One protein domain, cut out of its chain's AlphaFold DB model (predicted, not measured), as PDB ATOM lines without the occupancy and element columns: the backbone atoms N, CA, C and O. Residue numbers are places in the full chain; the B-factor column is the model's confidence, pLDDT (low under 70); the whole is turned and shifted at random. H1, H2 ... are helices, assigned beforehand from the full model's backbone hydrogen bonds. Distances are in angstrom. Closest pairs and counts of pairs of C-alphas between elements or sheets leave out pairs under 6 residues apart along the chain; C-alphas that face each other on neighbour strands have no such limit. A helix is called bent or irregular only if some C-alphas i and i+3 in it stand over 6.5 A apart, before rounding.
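Overview. This is residues 4 to 65 of the 69 residues of an uncharacterized protein of Chlamydiae bacterium CG10_big_fil_rev_8_21_14_0_10_35_9 (UniProt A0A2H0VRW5). Two long straight helices, H1 and H2, meet near one end of each and open out as a wide V, close to an L, with the short link of residues 34 to 39 at the corner. The far parts of both arms, residues 4 to 23 and 47 to 65, stick out free of each other. The printed part has 62 residues with two named helices, H1 then H2, and no named strand; its class is all helix. It is extended, with a radius of gyration of the C-alphas of 19.5 A, and its C-alphas span 64 by 32 by 10 A.

Along the chain. Find C-alpha 4 at (2.074, -6.931, -45.451), where H1 begins; from there the helix, residues 4 to 33, runs 44.0 A to C-alpha 33 at (1.461, -50.886, -47.346), with y falling along the way. Pass the six residues of the link and look at Leu 40, where H2 begins. H2, residues 40 to 63, runs 35.1 A to C-alpha 63 at (42.185, -52.377, -51.432), with x rising.

Arrangement. Look where H1 and H2 touch: 5 pairs of C-alphas are within 8 A, and the closest are those of Asp 28 and Leu 40, 5.0 A apart. H1 touches H2 with residues 27 to 32 alone, and H2 touches H1 with residues 40 to 43 alone. Their lines stand at 78 degrees, about perpendicular, and their centres are 29.9 A apart. In the backbone of H1 every O i to N i+4 pair is within hydrogen-bond range; in H2 19 of 20 are. Neither helix is bent.

Size, cuts and confidence. The C-alphas of Lys 4 and Glu 65 are the two farthest apart, at 64.1 A. The printed part has no cut, and the link from H1 to H2 is short. Read the B-factor column for the pLDDT: its mean over the printed part is 89.7, and it is under 70 at residues 58 to 65 of this model.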
ATOM      1  N   LYS A   4       2.909  -6.250 -44.451       93.75
ATOM      2  CA  LYS A   4       2.074  -6.931 -45.451       93.75
ATOM      3  C   LYS A   4       2.850  -7.991 -46.241       93.75
ATOM      4  O   LYS A   4       2.318  -9.068 -46.482       93.75
ATOM      5  N   ASP A   5       4.105  -7.712 -46.586       94.81
ATOM      6  CA  ASP A   5       4.958  -8.653 -47.320       94.81
ATOM      7  C   ASP A   5       5.293  -9.871 -46.455       94.81
ATOM      8  O   ASP A   5       5.231 -10.999 -46.937       94.81
ATOM      9  N   LEU A   6       5.571  -9.653 -45.163       95.94
ATOM     10  CA  LEU A   6       5.801 -10.746 -44.216       95.94
ATOM     11  C   LEU A   6       4.558 -11.629 -44.062       95.94
ATOM     12  O   LEU A   6       4.683 -12.846 -44.104       95.94
ATOM     13  N   ILE A   7       3.365 -11.039 -43.931       96.25
ATOM     14  CA  ILE A   7       2.111 -11.806 -43.822       96.25
ATOM     15  C   ILE A   7       1.872 -12.640 -45.088       96.25
ATOM     16  O   ILE A   7       1.538 -13.817 -44.993       96.25
ATOM     17  N   ASN A   8       2.100 -12.063 -46.269       95.50
ATOM     18  CA  ASN A   8       1.972 -12.791 -47.532       95.50
ATOM     19  C   ASN A   8       2.983 -13.942 -47.638       95.50
ATOM     20  O   ASN A   8       2.658 -15.011 -48.154       95.50
ATOM     21  N   GLN A   9       4.208 -13.737 -47.153       96.56
ATOM     22  CA  GLN A   9       5.224 -14.781 -47.134       96.56
ATOM     23  C   GLN A   9       4.861 -15.903 -46.160       96.56
ATOM     24  O   GLN A   9       5.026 -17.067 -46.517       96.56
ATOM     25  N   VAL A  10       4.338 -15.574 -44.976       97.06
ATOM     26  CA  VAL A  10       3.842 -16.564 -44.011       97.06
ATOM     27  C   VAL A  10       2.724 -17.390 -44.634       97.06
ATOM     28  O   VAL A  10       2.861 -18.603 -44.694       97.06
ATOM     29  N   ALA A  11       1.707 -16.753 -45.220       97.12
ATOM     30  CA  ALA A  11       0.606 -17.466 -45.868       97.12
ATOM     31  C   ALA A  11       1.096 -18.397 -46.994       97.12
ATOM     32  O   ALA A  11       0.644 -19.531 -47.122       97.12
ATOM     33  N   ARG A  12       2.075 -17.954 -47.797       97.75
ATOM     34  CA  ARG A  12       2.689 -18.807 -48.825       97.75
ATOM     35  C   ARG A  12       3.409 -20.011 -48.216       97.75
ATOM     36  O   ARG A  12       3.318 -21.107 -48.764       97.75
ATOM     37  N   LEU A  13       4.161 -19.804 -47.138       98.19
ATOM     38  CA  LEU A  13       4.890 -20.872 -46.455       98.19
ATOM     39  C   LEU A  13       3.940 -21.863 -45.781       98.19
ATOM     40  O   LEU A  13       4.197 -23.059 -45.851       98.19
ATOM     41  N   GLU A  14       2.840 -21.388 -45.201       98.00
ATOM     42  CA  GLU A  14       1.782 -22.226 -44.631       98.00
ATOM     43  C   GLU A  14       1.181 -23.140 -45.699       98.00
ATOM     44  O   GLU A  14       1.205 -24.356 -45.532       98.00
ATOM     45  N   THR A  15       0.785 -22.594 -46.855       98.12
ATOM     46  CA  THR A  15       0.265 -23.405 -47.969       98.12
ATOM     47  C   THR A  15       1.259 -24.472 -48.430       98.12
ATOM     48  O   THR A  15       0.882 -25.617 -48.672       98.12
ATOM     49  N   ILE A  16       2.541 -24.114 -48.562       98.25
ATOM     50  CA  ILE A  16       3.584 -25.070 -48.960       98.25
ATOM     51  C   ILE A  16       3.746 -26.155 -47.892       98.25
ATOM     52  O   ILE A  16       3.856 -27.334 -48.222       98.25
ATOM     53  N   ASN A  17       3.746 -25.777 -46.617       98.00
ATOM     54  CA  ASN A  17       3.900 -26.714 -45.515       98.00
ATOM     55  C   ASN A  17       2.718 -27.689 -45.413       98.00
ATOM     56  O   ASN A  17       2.928 -28.884 -45.203       98.00
ATOM     57  N   ASP A  18       1.492 -27.206 -45.607       98.25
ATOM     58  CA  ASP A  18       0.286 -28.036 -45.601       98.25
ATOM     59  C   ASP A  18       0.311 -29.067 -46.733       98.25
ATOM     60  O   ASP A  18      -0.003 -30.246 -46.519       98.25
ATOM     61  N   GLN A  19       0.760 -28.650 -47.921       98.19
ATOM     62  CA  GLN A  19       0.936 -29.541 -49.064       98.19
ATOM     63  C   GLN A  19       1.997 -30.609 -48.776       98.19
ATOM     64  O   GLN A  19       1.708 -31.802 -48.870       98.19
ATOM     65  N   LEU A  20       3.199 -30.201 -48.354       98.00
ATOM     66  CA  LEU A  20       4.296 -31.123 -48.039       98.00
ATOM     67  C   LEU A  20       3.912 -32.107 -46.932       98.00
ATOM     68  O   LEU A  20       4.195 -33.299 -47.024       98.00
ATOM     69  N   SER A  21       3.222 -31.632 -45.897       98.00
ATOM     70  CA  SER A  21       2.746 -32.475 -44.799       98.00
ATOM     71  C   SER A  21       1.729 -33.512 -45.274       98.00
ATOM     72  O   SER A  21       1.732 -34.648 -44.793       98.00
ATOM     73  N   SER A  22       0.860 -33.143 -46.213       98.06
ATOM     74  CA  SER A  22      -0.125 -34.053 -46.802       98.06
ATOM     75  C   SER A  22       0.541 -35.111 -47.682       98.06
ATOM     76  O   SER A  22       0.240 -36.299 -47.549       98.06
ATOM     77  N   GLU A  23       1.500 -34.708 -48.514       97.88
ATOM     78  CA  GLU A  23       2.272 -35.619 -49.364       97.88
ATOM     79  C   GLU A  23       3.119 -36.596 -48.543       97.88
ATOM     80  O   GLU A  23       3.104 -37.797 -48.810       97.88
ATOM     81  N   LEU A  24       3.793 -36.122 -47.489       96.75
ATOM     82  CA  LEU A  24       4.579 -36.975 -46.593       96.75
ATOM     83  C   LEU A  24       3.712 -38.018 -45.888       96.75
ATOM     84  O   LEU A  24       4.104 -39.180 -45.800       96.75
ATOM     85  N   LYS A  25       2.518 -37.633 -45.420       97.25
ATOM     86  CA  LYS A  25       1.561 -38.579 -44.824       97.25
ATOM     87  C   LYS A  25       1.109 -39.630 -45.830       97.25
ATOM     88  O   LYS A  25       1.010 -40.803 -45.481       97.25
ATOM     89  N   TYR A  26       0.833 -39.223 -47.066       97.56
ATOM     90  CA  TYR A  26       0.443 -40.154 -48.118       97.56
ATOM     91  C   TYR A  26       1.569 -41.142 -48.438       97.56
ATOM     92  O   TYR A  26       1.339 -42.350 -48.484       97.56
ATOM     93  N   LEU A  27       2.800 -40.650 -48.578       96.44
ATOM     94  CA  LEU A  27       3.965 -41.486 -48.844       96.44
ATOM     95  C   LEU A  27       4.222 -42.476 -47.703       96.44
ATOM     96  O   LEU A  27       4.430 -43.658 -47.950       96.44
ATOM     97  N   ASP A  28       4.109 -42.023 -46.457       97.19
ATOM     98  CA  ASP A  28       4.225 -42.869 -45.272       97.19
ATOM     99  C   ASP A  28       3.179 -43.995 -45.235       97.19
ATOM    100  O   ASP A  28       3.513 -45.149 -44.951       97.19
ATOM    101  N   GLN A  29       1.931 -43.705 -45.610       97.06
ATOM    102  CA  GLN A  29       0.899 -44.732 -45.755       97.06
ATOM    103  C   GLN A  29       1.247 -45.756 -46.839       97.06
ATOM    104  O   GLN A  29       1.005 -46.950 -46.647       97.06
ATOM    105  N   ILE A  30       1.805 -45.318 -47.972       97.00
ATOM    106  CA  ILE A  30       2.263 -46.228 -49.030       97.00
ATOM    107  C   ILE A  30       3.412 -47.095 -48.518       97.00
ATOM    108  O   ILE A  30       3.362 -48.309 -48.686       97.00
ATOM    109  N   SER A  31       4.410 -46.513 -47.850       96.31
ATOM    110  CA  SER A  31       5.547 -47.259 -47.300       96.31
ATOM    111  C   SER A  31       5.083 -48.362 -46.346       96.31
ATOM    112  O   SER A  31       5.536 -49.499 -46.462       96.31
ATOM    113  N   ARG A  32       4.104 -48.084 -45.477       96.69
ATOM    114  CA  ARG A  32       3.509 -49.114 -44.606       96.69
ATOM    115  C   ARG A  32       2.839 -50.233 -45.397       96.69
ATOM    116  O   ARG A  32       3.026 -51.402 -45.076       96.69
ATOM    117  N   LYS A  33       2.101 -49.896 -46.459       96.69
ATOM    118  CA  LYS A  33       1.461 -50.886 -47.346       96.69
ATOM    119  C   LYS A  33       2.471 -51.746 -48.109       96.69
ATOM    120  O   LYS A  33       2.164 -52.891 -48.412       96.69
ATOM    121  N   LEU A  34       3.657 -51.212 -48.395       95.12
ATOM    122  CA  LEU A  34       4.758 -51.948 -49.018       95.12
ATOM    123  C   LEU A  34       5.483 -52.900 -48.050       95.12
ATOM    124  O   LEU A  34       6.310 -53.686 -48.497       95.12
ATOM    125  N   GLY A  35       5.175 -52.852 -46.749       94.88
ATOM    126  CA  GLY A  35       5.772 -53.727 -45.735       94.88
ATOM    127  C   GLY A  35       6.807 -53.053 -44.832       94.88
ATOM    128  O   GLY A  35       7.366 -53.712 -43.958       94.88
ATOM    129  N   PHE A  36       7.039 -51.745 -44.972       96.19
ATOM    130  CA  PHE A  36       7.871 -50.984 -44.037       96.19
ATOM    131  C   PHE A  36       7.061 -50.665 -42.771       96.19
ATOM    132  O   PHE A  36       6.229 -49.759 -42.780       96.19
ATOM    133  N   ALA A  37       7.275 -51.410 -41.682       91.00
ATOM    134  CA  ALA A  37       6.434 -51.357 -40.477       91.00
ATOM    135  C   ALA A  37       6.268 -49.942 -39.878       91.00
ATOM    136  O   ALA A  37       5.164 -49.552 -39.490       91.00
ATOM    137  N   GLU A  38       7.333 -49.135 -39.870       93.75
ATOM    138  CA  GLU A  38       7.296 -47.742 -39.401       93.75
ATOM    139  C   GLU A  38       7.193 -46.726 -40.553       93.75
ATOM    140  O   GLU A  38       7.488 -45.542 -40.381       93.75
ATOM    141  N   GLY A  39       6.761 -47.178 -41.732       95.44
ATOM    142  CA  GLY A  39       6.568 -46.353 -42.917       95.44
ATOM    143  C   GLY A  39       7.873 -45.731 -43.402       95.44
ATOM    144  O   GLY A  39       8.859 -46.435 -43.648       95.44
ATOM    145  N   LEU A  40       7.877 -44.404 -43.537       94.69
ATOM    146  CA  LEU A  40       9.020 -43.655 -44.069       94.69
ATOM    147  C   LEU A  40      10.300 -43.821 -43.246       94.69
ATOM    148  O   LEU A  40      11.390 -43.758 -43.809       94.69
ATOM    149  N   LYS A  41      10.185 -44.040 -41.932       95.50
ATOM    150  CA  LYS A  41      11.347 -44.197 -41.048       95.50
ATOM    151  C   LYS A  41      12.163 -45.435 -41.425       95.50
ATOM    152  O   LYS A  41      13.324 -45.306 -41.801       95.50
ATOM    153  N   THR A  42      11.519 -46.599 -41.435       95.62
ATOM    154  CA  THR A  42      12.144 -47.870 -41.831       95.62
ATOM    155  C   THR A  42      12.572 -47.886 -43.300       95.62
ATOM    156  O   THR A  42      13.585 -48.491 -43.635       95.62
ATOM    157  N   LEU A  43      11.851 -47.187 -44.189       95.38
ATOM    158  CA  LEU A  43      12.277 -47.029 -45.585       95.38
ATOM    159  C   LEU A  43      13.588 -46.235 -45.689       95.38
ATOM    160  O   LEU A  43      14.484 -46.612 -46.440       95.38
ATOM    161  N   LYS A  44      13.708 -45.140 -44.933       95.19
ATOM    162  CA  LYS A  44      14.923 -44.321 -44.896       95.19
ATOM    163  C   LYS A  44      16.112 -45.111 -44.355       95.19
ATOM    164  O   LYS A  44      17.196 -45.002 -44.911       95.19
ATOM    165  N   GLU A  45      15.912 -45.875 -43.287       96.12
ATOM    166  CA  GLU A  45      16.952 -46.728 -42.700       96.12
ATOM    167  C   GLU A  45      17.453 -47.755 -43.722       96.12
ATOM    168  O   GLU A  45      18.648 -47.786 -44.004       96.12
ATOM    169  N   ALA A  46      16.544 -48.472 -44.390       94.38
ATOM    170  CA  ALA A  46      16.906 -49.411 -45.451       94.38
ATOM    171  C   ALA A  46      17.667 -48.735 -46.608       94.38
ATOM    172  O   ALA A  46      18.657 -49.270 -47.100       94.38
ATOM    173  N   ALA A  47      17.248 -47.539 -47.034       94.19
ATOM    174  CA  ALA A  47      17.946 -46.791 -48.081       94.19
ATOM    175  C   ALA A  47      19.365 -46.370 -47.658       94.19
ATOM    176  O   ALA A  47      20.295 -46.454 -48.458       94.19
ATOM    177  N   LEU A  48      19.549 -45.937 -46.406       95.38
ATOM    178  CA  LEU A  48      20.869 -45.595 -45.869       95.38
ATOM    179  C   LEU A  48      21.775 -46.824 -45.770       95.38
ATOM    180  O   LEU A  48      22.951 -46.732 -46.113       95.38
ATOM    181  N   GLU A  49      21.237 -47.970 -45.355       94.56
ATOM    182  CA  GLU A  49      21.979 -49.232 -45.333       94.56
ATOM    183  C   GLU A  49      22.441 -49.644 -46.733       94.56
ATOM    184  O   GLU A  49      23.600 -50.016 -46.900       94.56
ATOM    185  N   LEU A  50      21.576 -49.521 -47.744       93.75
ATOM    186  CA  LEU A  50      21.925 -49.814 -49.138       93.75
ATOM    187  C   LEU A  50      23.055 -48.913 -49.647       93.75
ATOM    188  O   LEU A  50      24.027 -49.420 -50.200       93.75
ATOM    189  N   LEU A  51      22.975 -47.604 -49.394       93.38
ATOM    190  CA  LEU A  51      24.034 -46.658 -49.764       93.38
ATOM    191  C   LEU A  51      25.359 -46.974 -49.059       93.38
ATOM    192  O   LEU A  51      26.431 -46.843 -49.645       93.38
ATOM    193  N   GLU A  52      25.303 -47.396 -47.798       93.94
ATOM    194  CA  GLU A  52      26.495 -47.768 -47.040       93.94
ATOM    195  C   GLU A  52      27.097 -49.098 -47.513       93.94
ATOM    196  O   GLU A  52      28.309 -49.298 -47.448       93.94
ATOM    197  N   ILE A  53      26.268 -50.023 -48.000       92.81
ATOM    198  CA  ILE A  53      26.728 -51.252 -48.655       92.81
ATOM    199  C   ILE A  53      27.405 -50.915 -49.988       92.81
ATOM    200  O   ILE A  53      28.466 -51.464 -50.268       92.81
ATOM    201  N   GLU A  54      26.840 -50.011 -50.790       89.19
ATOM    202  CA  GLU A  54      27.447 -49.560 -52.051       89.19
ATOM    203  C   GLU A  54      28.807 -48.895 -51.824       89.19
ATOM    204  O   GLU A  54      29.778 -49.252 -52.487       89.19
ATOM    205  N   LYS A  55      28.916 -48.004 -50.831       85.94
ATOM    206  CA  LYS A  55      30.198 -47.381 -50.462       85.94
ATOM    207  C   LYS A  55      31.242 -48.399 -50.021       85.94
ATOM    208  O   LYS A  55      32.390 -48.313 -50.440       85.94
ATOM    209  N   ARG A  56      30.850 -49.368 -49.187       81.00
ATOM    210  CA  ARG A  56      31.761 -50.429 -48.737       81.00
ATOM    211  C   ARG A  56      32.188 -51.346 -49.877       81.00
ATOM    212  O   ARG A  56      33.336 -51.758 -49.895       81.00
ATOM    213  N   LYS A  57      31.304 -51.639 -50.833       72.56
ATOM    214  CA  LYS A  57      31.675 -52.389 -52.040       72.56
ATOM    215  C   LYS A  57      32.695 -51.633 -52.892       72.56
ATOM    216  O   LYS A  57      33.659 -52.251 -53.308       72.56
ATOM    217  N   GLY A  58      32.534 -50.319 -53.064       61.66
ATOM    218  CA  GLY A  58      33.535 -49.490 -53.744       61.66
ATOM    219  C   GLY A  58      34.890 -49.448 -53.023       61.66
ATOM    220  O   GLY A  58      35.917 -49.463 -53.679       61.66
ATOM    221  N   ALA A  59      34.903 -49.464 -51.685       56.25
ATOM    222  CA  ALA A  59      36.145 -49.480 -50.904       56.25
ATOM    223  C   ALA A  59      36.881 -50.836 -50.926       56.25
ATOM    224  O   ALA A  59      38.101 -50.866 -50.846       56.25
ATOM    225  N   ILE A  60      36.161 -51.959 -51.046       55.78
ATOM    226  CA  ILE A  60      36.774 -53.298 -51.158       55.78
ATOM    227  C   ILE A  60      37.433 -53.492 -52.534       55.78
ATOM    228  O   ILE A  60      38.412 -54.218 -52.636       55.78
ATOM    229  N   GLU A  61      36.928 -52.832 -53.582       52.59
ATOM    230  CA  GLU A  61      37.531 -52.888 -54.923       52.59
ATOM    231  C   GLU A  61      38.836 -52.071 -55.039       52.59
ATOM    232  O   GLU A  61      39.645 -52.381 -55.907       52.59
ATOM    233  N   GLU A  62      39.081 -51.081 -54.166       51.22
ATOM    234  CA  GLU A  62      40.337 -50.302 -54.153       51.22
ATOM    235  C   GLU A  62      41.469 -50.991 -53.359       51.22
ATOM    236  O   GLU A  62      42.624 -50.916 -53.766       51.22
ATOM    237  N   ASP A  63      41.164 -51.720 -52.276       48.50
ATOM    238  CA  ASP A  63      42.185 -52.377 -51.432       48.50
ATOM    239  C   ASP A  63      42.791 -53.660 -52.058       48.50
ATOM    240  O   ASP A  63      43.858 -54.112 -51.634       48.50
ATOM    241  N   ASP A  64      42.141 -54.261 -53.065       50.62
ATOM    242  CA  ASP A  64      42.630 -55.472 -53.754       50.62
ATOM    243  C   ASP A  64      43.589 -55.167 -54.934       50.62
ATOM    244  O   ASP A  64      44.279 -56.078 -55.406       50.62
ATOM    245  N   GLU A  65      43.683 -53.915 -55.411       53.12
ATOM    246  CA  GLU A  65      44.631 -53.525 -56.477       53.12
ATOM    247  C   GLU A  65      46.060 -53.257 -55.957       53.12
ATOM    248  O   GLU A  65      47.019 -53.396 -56.716       53.12
TER     249      GLU A  65